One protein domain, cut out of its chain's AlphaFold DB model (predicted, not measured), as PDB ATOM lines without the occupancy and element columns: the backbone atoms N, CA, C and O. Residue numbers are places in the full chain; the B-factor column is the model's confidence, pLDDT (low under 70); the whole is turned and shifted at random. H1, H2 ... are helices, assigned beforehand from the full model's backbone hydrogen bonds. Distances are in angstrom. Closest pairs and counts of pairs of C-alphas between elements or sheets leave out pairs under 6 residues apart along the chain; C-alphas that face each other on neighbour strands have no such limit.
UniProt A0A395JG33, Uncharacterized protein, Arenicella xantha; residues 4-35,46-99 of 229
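AT A GLANCE: This is residues 4 to 35 and 46 to 99 of the 229 residues of an uncharacterized protein of Arenicella xantha (UniProt A0A395JG33). One very long helix, H2, makes the length of the model, and a shorter helix, H1, folds back beside its first part as the other arm of a narrow, lopsided V. The far part of H2, residues 61 to 98, sticks out alone, as do residues 4 to 17 of H1. The printed part has 86 residues with two named helices, H1 then H2, and no named strand: the class is all helix. It is extended, with a radius of gyration of the C-alphas of 23.8 A and spans of 83 by 32 by 12 A.

IN THESE COORDINATES: H2, residues 46 to 98, measures 77.5 A from C-alpha 46 at (102.633, 189.575, 130.734) to C-alpha 98 at (133.729, 173.784, 199.934). H1, residues 4 to 33, measures 43.5 A from C-alpha 4 at (141.330, 192.124, 158.504).

HOW THE PARTS SIT: H2 and H1 are near each other, with 15 pairs of C-alphas within 10 A. The closest C-alphas of H1 and H2 are 8.0 A from each other. In H1 and H2 every O i to N i+4 pair is within hydrogen-bond range.

THE WHOLE: The C-alphas farthest apart, of Pro 35 and Gln 99, are 83.6 A from each other. Residues 36 to 45 are not printed; C-alphas 35 and 46 are 12.1 A apart across this cut. The pLDDT is under 70 at residues 34 to 35, 46 to 50 and 99.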
ATOM      1  N   ARG A   4     142.627 191.978 157.828       84.31
ATOM      2  CA  ARG A   4     141.330 192.124 158.504       84.31
ATOM      3  C   ARG A   4     140.554 193.369 158.071       84.31
ATOM      4  O   ARG A   4     139.349 193.266 157.867       84.31
ATOM      5  N   LYS A   5     141.215 194.520 157.887       86.62
ATOM      6  CA  LYS A   5     140.543 195.743 157.414       86.62
ATOM      7  C   LYS A   5     140.005 195.560 155.999       86.62
ATOM      8  O   LYS A   5     138.840 195.849 155.761       86.62
ATOM      9  N   LYS A   6     140.802 194.961 155.104       85.31
ATOM     10  CA  LYS A   6     140.365 194.662 153.730       85.31
ATOM     11  C   LYS A   6     139.129 193.762 153.691       85.31
ATOM     12  O   LYS A   6     138.238 194.017 152.896       85.31
ATOM     13  N   ILE A   7     139.058 192.742 154.550       86.25
ATOM     14  CA  ILE A   7     137.897 191.839 154.617       86.25
ATOM     15  C   ILE A   7     136.646 192.587 155.095       86.25
ATOM     16  O   ILE A   7     135.581 192.438 154.504       86.25
ATOM     17  N   ILE A   8     136.771 193.416 156.135       86.31
ATOM     18  CA  ILE A   8     135.643 194.199 156.661       86.31
ATOM     19  C   ILE A   8     135.134 195.188 155.608       86.31
ATOM     20  O   ILE A   8     133.925 195.305 155.411       86.31
ATOM     21  N   ASP A   9     136.044 195.858 154.905       88.50
ATOM     22  CA  ASP A   9     135.690 196.791 153.841       88.50
ATOM     23  C   ASP A   9     135.026 196.056 152.667       88.50
ATOM     24  O   ASP A   9     133.978 196.488 152.196       88.50
ATOM     25  N   LEU A  10     135.545 194.894 152.256       87.12
ATOM     26  CA  LEU A  10     134.951 194.076 151.193       87.12
ATOM     27  C   LEU A  10     133.512 193.655 151.523       87.12
ATOM     28  O   LEU A  10     132.637 193.731 150.665       87.12
ATOM     29  N   VAL A  11     133.247 193.252 152.769       85.69
ATOM     30  CA  VAL A  11     131.897 192.876 153.217       85.69
ATOM     31  C   VAL A  11     130.967 194.092 153.235       85.69
ATOM     32  O   VAL A  11     129.830 193.999 152.771       85.69
ATOM     33  N   LYS A  12     131.448 195.248 153.713       84.88
ATOM     34  CA  LYS A  12     130.671 196.498 153.723       84.88
ATOM     35  C   LYS A  12     130.294 196.944 152.312       84.88
ATOM     36  O   LYS A  12     129.120 197.195 152.051       84.88
ATOM     37  N   TYR A  13     131.265 197.017 151.403       89.38
ATOM     38  CA  TYR A  13     131.018 197.431 150.020       89.38
ATOM     39  C   TYR A  13     130.244 196.374 149.229       89.38
ATOM     40  O   TYR A  13     129.434 196.731 148.377       89.38
ATOM     41  N   GLY A  14     130.423 195.089 149.547       88.00
ATOM     42  CA  GLY A  14     129.676 193.992 148.934       88.00
ATOM     43  C   GLY A  14     128.170 194.108 149.166       88.00
ATOM     44  O   GLY A  14     127.397 193.967 148.222       88.00
ATOM     45  N   TRP A  15     127.737 194.447 150.385       84.19
ATOM     46  CA  TRP A  15     126.310 194.631 150.665       84.19
ATOM     47  C   TRP A  15     125.714 195.831 149.922       84.19
ATOM     48  O   TRP A  15     124.623 195.741 149.361       84.19
ATOM     49  N   VAL A  16     126.457 196.939 149.856       88.44
ATOM     50  CA  VAL A  16     126.045 198.129 149.097       88.44
ATOM     51  C   VAL A  16     125.916 197.802 147.609       88.44
ATOM     52  O   VAL A  16     124.930 198.186 146.990       88.44
ATOM     53  N   LEU A  17     126.859 197.043 147.043       88.56
ATOM     54  CA  LEU A  17     126.814 196.605 145.647       88.56
ATOM     55  C   LEU A  17     125.561 195.765 145.354       88.56
ATOM     56  O   LEU A  17     124.869 196.030 144.374       88.56
ATOM     57  N   VAL A  18     125.253 194.780 146.205       86.94
ATOM     58  CA  VAL A  18     124.058 193.929 146.056       86.94
ATOM     59  C   VAL A  18     122.784 194.770 146.103       86.94
ATOM     60  O   VAL A  18     121.895 194.587 145.274       86.94
ATOM     61  N   LEU A  19     122.711 195.734 147.024       87.06
ATOM     62  CA  LEU A  19     121.557 196.619 147.156       87.06
ATOM     63  C   LEU A  19     121.398 197.536 145.936       87.06
ATOM     64  O   LEU A  19     120.290 197.688 145.425       87.06
ATOM     65  N   VAL A  20     122.497 198.092 145.420       90.56
ATOM     66  CA  VAL A  20     122.496 198.906 144.194       90.56
ATOM     67  C   VAL A  20     122.048 198.081 142.987       90.56
ATOM     68  O   VAL A  20     121.202 198.545 142.226       90.56
ATOM     69  N   LEU A  21     122.559 196.856 142.826       88.12
ATOM     70  CA  LEU A  21     122.151 195.955 141.744       88.12
ATOM     71  C   LEU A  21     120.668 195.595 141.834       88.12
ATOM     72  O   LEU A  21     119.985 195.587 140.813       88.12
ATOM     73  N   PHE A  22     120.158 195.346 143.041       84.25
ATOM     74  CA  PHE A  22     118.744 195.061 143.250       84.25
ATOM     75  C   PHE A  22     117.863 196.255 142.869       84.25
ATOM     76  O   PHE A  22     116.953 196.097 142.062       84.25
ATOM     77  N   VAL A  23     118.170 197.459 143.369       87.88
ATOM     78  CA  VAL A  23     117.417 198.679 143.028       87.88
ATOM     79  C   VAL A  23     117.478 198.954 141.527       87.88
ATOM     80  O   VAL A  23     116.447 199.225 140.916       87.88
ATOM     81  N   ALA A  24     118.658 198.835 140.913       89.69
ATOM     82  CA  ALA A  24     118.820 199.005 139.473       89.69
ATOM     83  C   ALA A  24     117.964 197.999 138.690       89.69
ATOM     84  O   ALA A  24     117.247 198.393 137.773       89.69
ATOM     85  N   TYR A  25     117.976 196.724 139.083       83.75
ATOM     86  CA  TYR A  25     117.155 195.684 138.467       83.75
ATOM     87  C   TYR A  25     115.654 195.964 138.619       83.75
ATOM     88  O   TYR A  25     114.913 195.879 137.641       83.75
ATOM     89  N   THR A  26     115.199 196.375 139.807       80.06
ATOM     90  CA  THR A  26     113.795 196.747 140.046       80.06
ATOM     91  C   THR A  26     113.371 197.952 139.209       80.06
ATOM     92  O   THR A  26     112.281 197.942 138.641       80.06
ATOM     93  N   VAL A  27     114.221 198.979 139.090       84.69
ATOM     94  CA  VAL A  27     113.950 200.162 138.256       84.69
ATOM     95  C   VAL A  27     113.904 199.789 136.776       84.69
ATOM     96  O   VAL A  27     112.991 200.222 136.079       84.69
ATOM     97  N   ILE A  28     114.835 198.959 136.294       85.38
ATOM     98  CA  ILE A  28     114.834 198.453 134.913       85.38
ATOM     99  C   ILE A  28     113.545 197.679 134.636       85.38
ATOM    100  O   ILE A  28     112.884 197.948 133.638       85.38
ATOM    101  N   LEU A  29     113.141 196.773 135.532       76.81
ATOM    102  CA  LEU A  29     111.873 196.057 135.402       76.81
ATOM    103  C   LEU A  29     110.683 197.016 135.377       76.81
ATOM    104  O   LEU A  29     109.841 196.898 134.494       76.81
ATOM    105  N   LEU A  30     110.620 197.996 136.279       78.94
ATOM    106  CA  LEU A  30     109.561 199.011 136.283       78.94
ATOM    107  C   LEU A  30     109.502 199.780 134.962       78.94
ATOM    108  O   LEU A  30     108.420 199.938 134.408       78.94
ATOM    109  N   LEU A  31     110.649 200.203 134.428       81.31
ATOM    110  CA  LEU A  31     110.729 200.915 133.152       81.31
ATOM    111  C   LEU A  31     110.333 200.031 131.962       81.31
ATOM    112  O   LEU A  31     109.655 200.515 131.063       81.31
ATOM    113  N   LEU A  32     110.706 198.747 131.949       75.44
ATOM    114  CA  LEU A  32     110.273 197.814 130.900       75.44
ATOM    115  C   LEU A  32     108.779 197.487 130.992       75.44
ATOM    116  O   LEU A  32     108.126 197.292 129.969       75.44
ATOM    117  N   THR A  33     108.238 197.409 132.206       71.06
ATOM    118  CA  THR A  33     106.833 197.037 132.439       71.06
ATOM    119  C   THR A  33     105.894 198.242 132.286       71.06
ATOM    120  O   THR A  33     104.679 198.078 132.175       71.06
ATOM    121  N   TRP A  34     106.441 199.461 132.238       68.12
ATOM    122  CA  TRP A  34     105.710 200.710 132.049       68.12
ATOM    123  C   TRP A  34     105.910 201.229 130.610       68.12
ATOM    124  O   TRP A  34     106.940 201.826 130.308       68.12
ATOM    125  N   PRO A  35     104.942 201.015 129.695       64.62
ATOM    126  CA  PRO A  35     103.630 201.641 129.821       64.62
ATOM    127  C   PRO A  35     102.465 200.637 129.790       64.62
ATOM    128  O   PRO A  35     102.329 199.805 128.895       64.62
ATOM    129  N   VAL A  46     102.470 188.626 129.615       62.62
ATOM    130  CA  VAL A  46     102.633 189.575 130.734       62.62
ATOM    131  C   VAL A  46     102.552 188.865 132.091       62.62
ATOM    132  O   VAL A  46     103.254 189.234 133.025       62.62
ATOM    133  N   LEU A  47     101.751 187.801 132.207       60.97
ATOM    134  CA  LEU A  47     101.707 186.971 133.416       60.97
ATOM    135  C   LEU A  47     103.032 186.227 133.665       60.97
ATOM    136  O   LEU A  47     103.432 186.078 134.818       60.97
ATOM    137  N   GLY A  48     103.738 185.823 132.601       65.25
ATOM    138  CA  GLY A  48     105.068 185.213 132.703       65.25
ATOM    139  C   GLY A  48     106.124 186.162 133.279       65.25
ATOM    140  O   GLY A  48     106.813 185.805 134.229       65.25
ATOM    141  N   SER A  49     106.192 187.406 132.792       67.38
ATOM    142  CA  SER A  49     107.186 188.381 133.273       67.38
ATOM    143  C   SER A  49     106.930 188.865 134.707       67.38
ATOM    144  O   SER A  49     107.870 189.143 135.460       67.38
ATOM    145  N   VAL A  50     105.660 188.926 135.126       65.88
ATOM    146  CA  VAL A  50     105.296 189.185 136.529       65.88
ATOM    147  C   VAL A  50     105.712 188.010 137.424       65.88
ATOM    148  O   VAL A  50     106.240 188.239 138.512       65.88
ATOM    149  N   GLY A  51     105.553 186.764 136.960       72.62
ATOM    150  CA  GLY A  51     106.027 185.565 137.661       72.62
ATOM    151  C   GLY A  51     107.546 185.544 137.868       72.62
ATOM    152  O   GLY A  51     108.015 185.287 138.979       72.62
ATOM    153  N   ASP A  52     108.316 185.918 136.846       71.88
ATOM    154  CA  ASP A  52     109.784 185.982 136.927       71.88
ATOM    155  C   ASP A  52     110.270 187.043 137.932       71.88
ATOM    156  O   ASP A  52     111.246 186.840 138.664       71.88
ATOM    157  N   SER A  53     109.538 188.155 138.044       75.75
ATOM    158  CA  SER A  53     109.818 189.217 139.021       75.75
ATOM    159  C   SER A  53     109.592 188.747 140.466       75.75
ATOM    160  O   SER A  53     110.366 189.093 141.364       75.75
ATOM    161  N   PHE A  54     108.581 187.901 140.695       80.25
ATOM    162  CA  PHE A  54     108.350 187.258 141.993       80.25
ATOM    163  C   PHE A  54     109.466 186.276 142.364       80.25
ATOM    164  O   PHE A  54     109.831 186.187 143.540       80.25
ATOM    165  N   GLY A  55     110.056 185.581 141.387       80.69
ATOM    166  CA  GLY A  55     111.211 184.707 141.606       80.69
ATOM    167  C   GLY A  55     112.428 185.468 142.140       80.69
ATOM    168  O   GLY A  55     113.000 185.084 143.161       80.69
ATOM    169  N   ALA A  56     112.772 186.600 141.515       77.56
ATOM    170  CA  ALA A  56     113.880 187.450 141.958       77.56
ATOM    171  C   ALA A  56     113.660 188.017 143.374       77.56
ATOM    172  O   ALA A  56     114.577 188.024 144.200       77.56
ATOM    173  N   LEU A  57     112.431 188.441 143.684       78.50
ATOM    174  CA  LEU A  57     112.060 188.924 145.014       78.50
ATOM    175  C   LEU A  57     112.150 187.813 146.076       78.50
ATOM    176  O   LEU A  57     112.676 188.024 147.168       78.50
ATOM    177  N   THR A  58     111.687 186.608 145.740       85.69
ATOM    178  CA  THR A  58     111.739 185.437 146.629       85.69
ATOM    179  C   THR A  58     113.180 185.013 146.907       85.69
ATOM    180  O   THR A  58     113.525 184.703 148.050       85.69
ATOM    181  N   ALA A  59     114.051 185.063 145.895       85.94
ATOM    182  CA  ALA A  59     115.476 184.789 146.052       85.94
ATOM    183  C   ALA A  59     116.149 185.801 146.995       85.94
ATOM    184  O   ALA A  59     116.915 185.399 147.872       85.94
ATOM    185  N   LEU A  60     115.808 187.093 146.882       83.62
ATOM    186  CA  LEU A  60     116.296 188.123 147.802       83.62
ATOM    187  C   LEU A  60     115.850 187.850 149.246       83.62
ATOM    188  O   LEU A  60     116.689 187.836 150.147       83.62
ATOM    189  N   PHE A  61     114.559 187.589 149.479       87.38
ATOM    190  CA  PHE A  61     114.063 187.298 150.828       87.38
ATOM    191  C   PHE A  61     114.675 186.028 151.420       87.38
ATOM    192  O   PHE A  61     115.034 186.020 152.595       87.38
ATOM    193  N   THR A  62     114.865 184.985 150.611       91.75
ATOM    194  CA  THR A  62     115.529 183.748 151.047       91.75
ATOM    195  C   THR A  62     116.983 184.005 151.433       91.75
ATOM    196  O   THR A  62     117.436 183.553 152.484       91.75
ATOM    197  N   GLY A  63     117.710 184.786 150.628       88.69
ATOM    198  CA  GLY A  63     119.084 185.179 150.936       88.69
ATOM    199  C   GLY A  63     119.185 186.003 152.222       88.69
ATOM    200  O   GLY A  63     120.063 185.758 153.050       88.69
ATOM    201  N   LEU A  64     118.250 186.933 152.430       85.81
ATOM    202  CA  LEU A  64     118.210 187.783 153.619       85.81
ATOM    203  C   LEU A  64     117.842 186.985 154.877       85.81
ATOM    204  O   LEU A  64     118.477 187.157 155.915       85.81
ATOM    205  N   ALA A  65     116.891 186.054 154.770       92.06
ATOM    206  CA  ALA A  65     116.549 185.120 155.839       92.06
ATOM    207  C   ALA A  65     117.737 184.221 156.214       92.06
ATOM    208  O   ALA A  65     118.033 184.049 157.397       92.06
ATOM    209  N   PHE A  66     118.467 183.698 155.222       94.31
ATOM    210  CA  PHE A  66     119.660 182.888 155.460       94.31
ATOM    211  C   PHE A  66     120.782 183.689 156.135       94.31
ATOM    212  O   PHE A  66     121.401 183.214 157.087       94.31
ATOM    213  N   TRP A  67     121.016 184.931 155.702       91.00
ATOM    214  CA  TRP A  67     121.978 185.821 156.353       91.00
ATOM    215  C   TRP A  67     121.602 186.106 157.813       91.00
ATOM    216  O   TRP A  67     122.461 186.045 158.694       91.00
ATOM    217  N   LEU A  68     120.318 186.355 158.080       91.38
ATOM    218  CA  LEU A  68     119.815 186.601 159.429       91.38
ATOM    219  C   LEU A  68     119.990 185.367 160.325       91.38
ATOM    220  O   LEU A  68     120.414 185.493 161.472       91.38
ATOM    221  N   ALA A  69     119.753 184.169 159.780       93.38
ATOM    222  CA  ALA A  69     120.002 182.909 160.473       93.38
ATOM    223  C   ALA A  69     121.491 182.724 160.814       93.38
ATOM    224  O   ALA A  69     121.825 182.397 161.951       93.38
ATOM    225  N   LEU A  70     122.403 182.992 159.871       91.88
ATOM    226  CA  LEU A  70     123.848 182.944 160.131       91.88
ATOM    227  C   LEU A  70     124.282 183.958 161.195       91.88
ATOM    228  O   LEU A  70     125.122 183.646 162.042       91.88
ATOM    229  N   HIS A  71     123.717 185.167 161.163       90.69
ATOM    230  CA  HIS A  71     123.990 186.188 162.168       90.69
ATOM    231  C   HIS A  71     123.551 185.729 163.563       90.69
ATOM    232  O   HIS A  71     124.334 185.819 164.510       90.69
ATOM    233  N   LEU A  72     122.348 185.159 163.667       95.12
ATOM    234  CA  LEU A  72     121.816 184.621 164.914       95.12
ATOM    235  C   LEU A  72     122.677 183.468 165.448       95.12
ATOM    236  O   LEU A  72     123.032 183.464 166.623       95.12
ATOM    237  N   PHE A  73     123.095 182.535 164.587       94.62
ATOM    238  CA  PHE A  73     123.993 181.446 164.985       94.62
ATOM    239  C   PHE A  73     125.328 181.953 165.534       94.62
ATOM    240  O   PHE A  73     125.864 181.391 166.490       94.62
ATOM    241  N   LYS A  74     125.873 183.026 164.952       91.94
ATOM    242  CA  LYS A  74     127.104 183.638 165.454       91.94
ATOM    243  C   LYS A  74     126.905 184.212 166.860       91.94
ATOM    244  O   LYS A  74     127.731 183.944 167.728       91.94
ATOM    245  N   GLN A  75     125.813 184.944 167.087       92.38
ATOM    246  CA  GLN A  75     125.479 185.491 168.406       92.38
ATOM    247  C   GLN A  75     125.278 184.378 169.442       92.38
ATOM    248  O   GLN A  75     125.882 184.416 170.509       92.38
ATOM    249  N   GLN A  76     124.530 183.330 169.088       94.56
ATOM    250  CA  GLN A  76     124.310 182.175 169.964       94.56
ATOM    251  C   GLN A  76     125.613 181.470 170.344       94.56
ATOM    252  O   GLN A  76     125.791 181.072 171.492       94.56
ATOM    253  N   LYS A  77     126.556 181.331 169.404       95.75
ATOM    254  CA  LYS A  77     127.868 180.739 169.686       95.75
ATOM    255  C   LYS A  77     128.670 181.574 170.690       95.75
ATOM    256  O   LYS A  77     129.306 181.007 171.578       95.75
ATOM    257  N   GLU A  78     128.665 182.896 170.536       93.94
ATOM    258  CA  GLU A  78     129.365 183.817 171.441       93.94
ATOM    259  C   GLU A  78     128.759 183.773 172.853       93.94
ATOM    260  O   GLU A  78     129.493 183.663 173.838       93.94
ATOM    261  N   GLU A  79     127.429 183.766 172.959       93.88
ATOM    262  CA  GLU A  79     126.726 183.635 174.240       93.88
ATOM    263  C   GLU A  79     126.981 182.283 174.910       93.88
ATOM    264  O   GLU A  79     127.291 182.233 176.100       93.88
ATOM    265  N   PHE A  80     126.923 181.186 174.153       94.94
ATOM    266  CA  PHE A  80     127.169 179.847 174.682       94.94
ATOM    267  C   PHE A  80     128.590 179.697 175.237       94.94
ATOM    268  O   PHE A  80     128.773 179.158 176.328       94.94
ATOM    269  N   SER A  81     129.593 180.234 174.534       94.25
ATOM    270  CA  SER A  81     130.976 180.250 175.025       94.25
ATOM    271  C   SER A  81     131.086 181.004 176.349       94.25
ATOM    272  O   SER A  81     131.681 180.503 177.300       94.25
ATOM    273  N   ARG A  82     130.454 182.179 176.441       94.12
ATOM    274  CA  ARG A  82     130.463 182.994 177.660       94.12
ATOM    275  C   ARG A  82     129.798 182.280 178.840       94.12
ATOM    276  O   ARG A  82     130.283 182.382 179.966       94.12
ATOM    277  N   LEU A  83     128.699 181.568 178.595       94.56
ATOM    278  CA  LEU A  83     127.997 180.796 179.623       94.56
ATOM    279  C   LEU A  83     128.843 179.624 180.136       94.56
ATOM    280  O   LEU A  83     128.884 179.388 181.345       94.56
ATOM    281  N   ILE A  84     129.558 178.927 179.246       94.19
ATOM    282  CA  ILE A  84     130.509 177.878 179.642       94.19
ATOM    283  C   ILE A  84     131.584 178.461 180.561       94.19
ATOM    284  O   ILE A  84     131.780 177.936 181.659       94.19
ATOM    285  N   ASP A  85     132.221 179.567 180.174       94.62
ATOM    286  CA  ASP A  85     133.283 180.194 180.973       94.62
ATOM    287  C   ASP A  85     132.786 180.597 182.368       94.62
ATOM    288  O   ASP A  85     133.454 180.352 183.378       94.62
ATOM    289  N   GLN A  86     131.571 181.148 182.446       93.62
ATOM    290  CA  GLN A  86     130.930 181.481 183.718       93.62
ATOM    291  C   GLN A  86     130.671 180.241 184.577       93.62
ATOM    292  O   GLN A  86     130.965 180.272 185.770       93.62
ATOM    293  N   SER A  87     130.173 179.146 183.995       93.50
ATOM    294  CA  SER A  87     129.926 177.901 184.737       93.50
ATOM    295  C   SER A  87     131.212 177.269 185.286       93.50
ATOM    296  O   SER A  87     131.236 176.759 186.407       93.50
ATOM    297  N   VAL A  88     132.316 177.346 184.535       94.12
ATOM    298  CA  VAL A  88     133.623 176.858 184.990       94.12
ATOM    299  C   VAL A  88     134.140 177.726 186.134       94.12
ATOM    300  O   VAL A  88     134.653 177.205 187.126       94.12
ATOM    301  N   TYR A  89     133.992 179.045 186.019       92.75
ATOM    302  CA  TYR A  89     134.385 179.978 187.066       92.75
ATOM    303  C   TYR A  89     133.600 179.745 188.364       92.75
ATOM    304  O   TYR A  89     134.205 179.598 189.427       92.75
ATOM    305  N   THR A  90     132.270 179.634 188.295       92.12
ATOM    306  CA  THR A  90     131.435 179.393 189.483       92.12
ATOM    307  C   THR A  90     131.739 178.046 190.129       92.12
ATOM    308  O   THR A  90     131.854 177.983 191.351       92.12
ATOM    309  N   ALA A  91     131.978 176.992 189.341       88.31
ATOM    310  CA  ALA A  91     132.390 175.692 189.866       88.31
ATOM    311  C   ALA A  91     133.732 175.759 190.619       88.31
ATOM    312  O   ALA A  91     133.896 175.110 191.652       88.31
ATOM    313  N   ARG A  92     134.696 176.561 190.141       85.25
ATOM    314  CA  ARG A  92     135.979 176.776 190.839       85.25
ATOM    315  C   ARG A  92     135.788 177.511 192.161       85.25
ATOM    316  O   ARG A  92     136.339 177.078 193.168       85.25
ATOM    317  N   VAL A  93     134.986 178.576 192.170       85.88
ATOM    318  CA  VAL A  93     134.684 179.340 193.392       85.88
ATOM    319  C   VAL A  93     133.955 178.465 194.412       85.88
ATOM    320  O   VAL A  93     134.334 178.445 195.579       85.88
ATOM    321  N   GLN A  94     132.968 177.679 193.978       85.31
ATOM    322  CA  GLN A  94     132.233 176.774 194.857       85.31
ATOM    323  C   GLN A  94     133.142 175.685 195.444       85.31
ATOM    324  O   GLN A  94     133.046 175.383 196.628       85.31
ATOM    325  N   ARG A  95     134.070 175.129 194.652       79.94
ATOM    326  CA  ARG A  95     135.081 174.187 195.162       79.94
ATOM    327  C   ARG A  95     136.018 174.834 196.178       79.94
ATOM    328  O   ARG A  95     136.317 174.200 197.179       79.94
ATOM    329  N   ALA A  96     136.447 176.075 195.954       77.75
ATOM    330  CA  ALA A  96     137.281 176.804 196.910       77.75
ATOM    331  C   ALA A  96     136.537 177.101 198.226       77.75
ATOM    332  O   ALA A  96     137.146 177.058 199.287       77.75
ATOM    333  N   GLN A  97     135.226 177.353 198.169       79.62
ATOM    334  CA  GLN A  97     134.387 177.534 199.362       79.62
ATOM    335  C   GLN A  97     134.105 176.221 200.104       79.62
ATOM    336  O   GLN A  97     133.975 176.222 201.324       79.62
ATOM    337  N   LEU A  98     133.982 175.111 199.372       72.00
ATOM    338  CA  LEU A  98     133.729 173.784 199.934       72.00
ATOM    339  C   LEU A  98     134.990 173.085 200.437       72.00
ATOM    340  O   LEU A  98     134.854 172.063 201.100       72.00
ATOM    341  N   GLN A  99     136.192 173.588 200.137       63.56
ATOM    342  CA  GLN A  99     137.391 173.105 200.813       63.56
ATOM    343  C   GLN A  99     137.310 173.551 202.277       63.56
ATOM    344  O   GLN A  99     137.421 174.752 202.549       63.56
TER     345      GLN A  99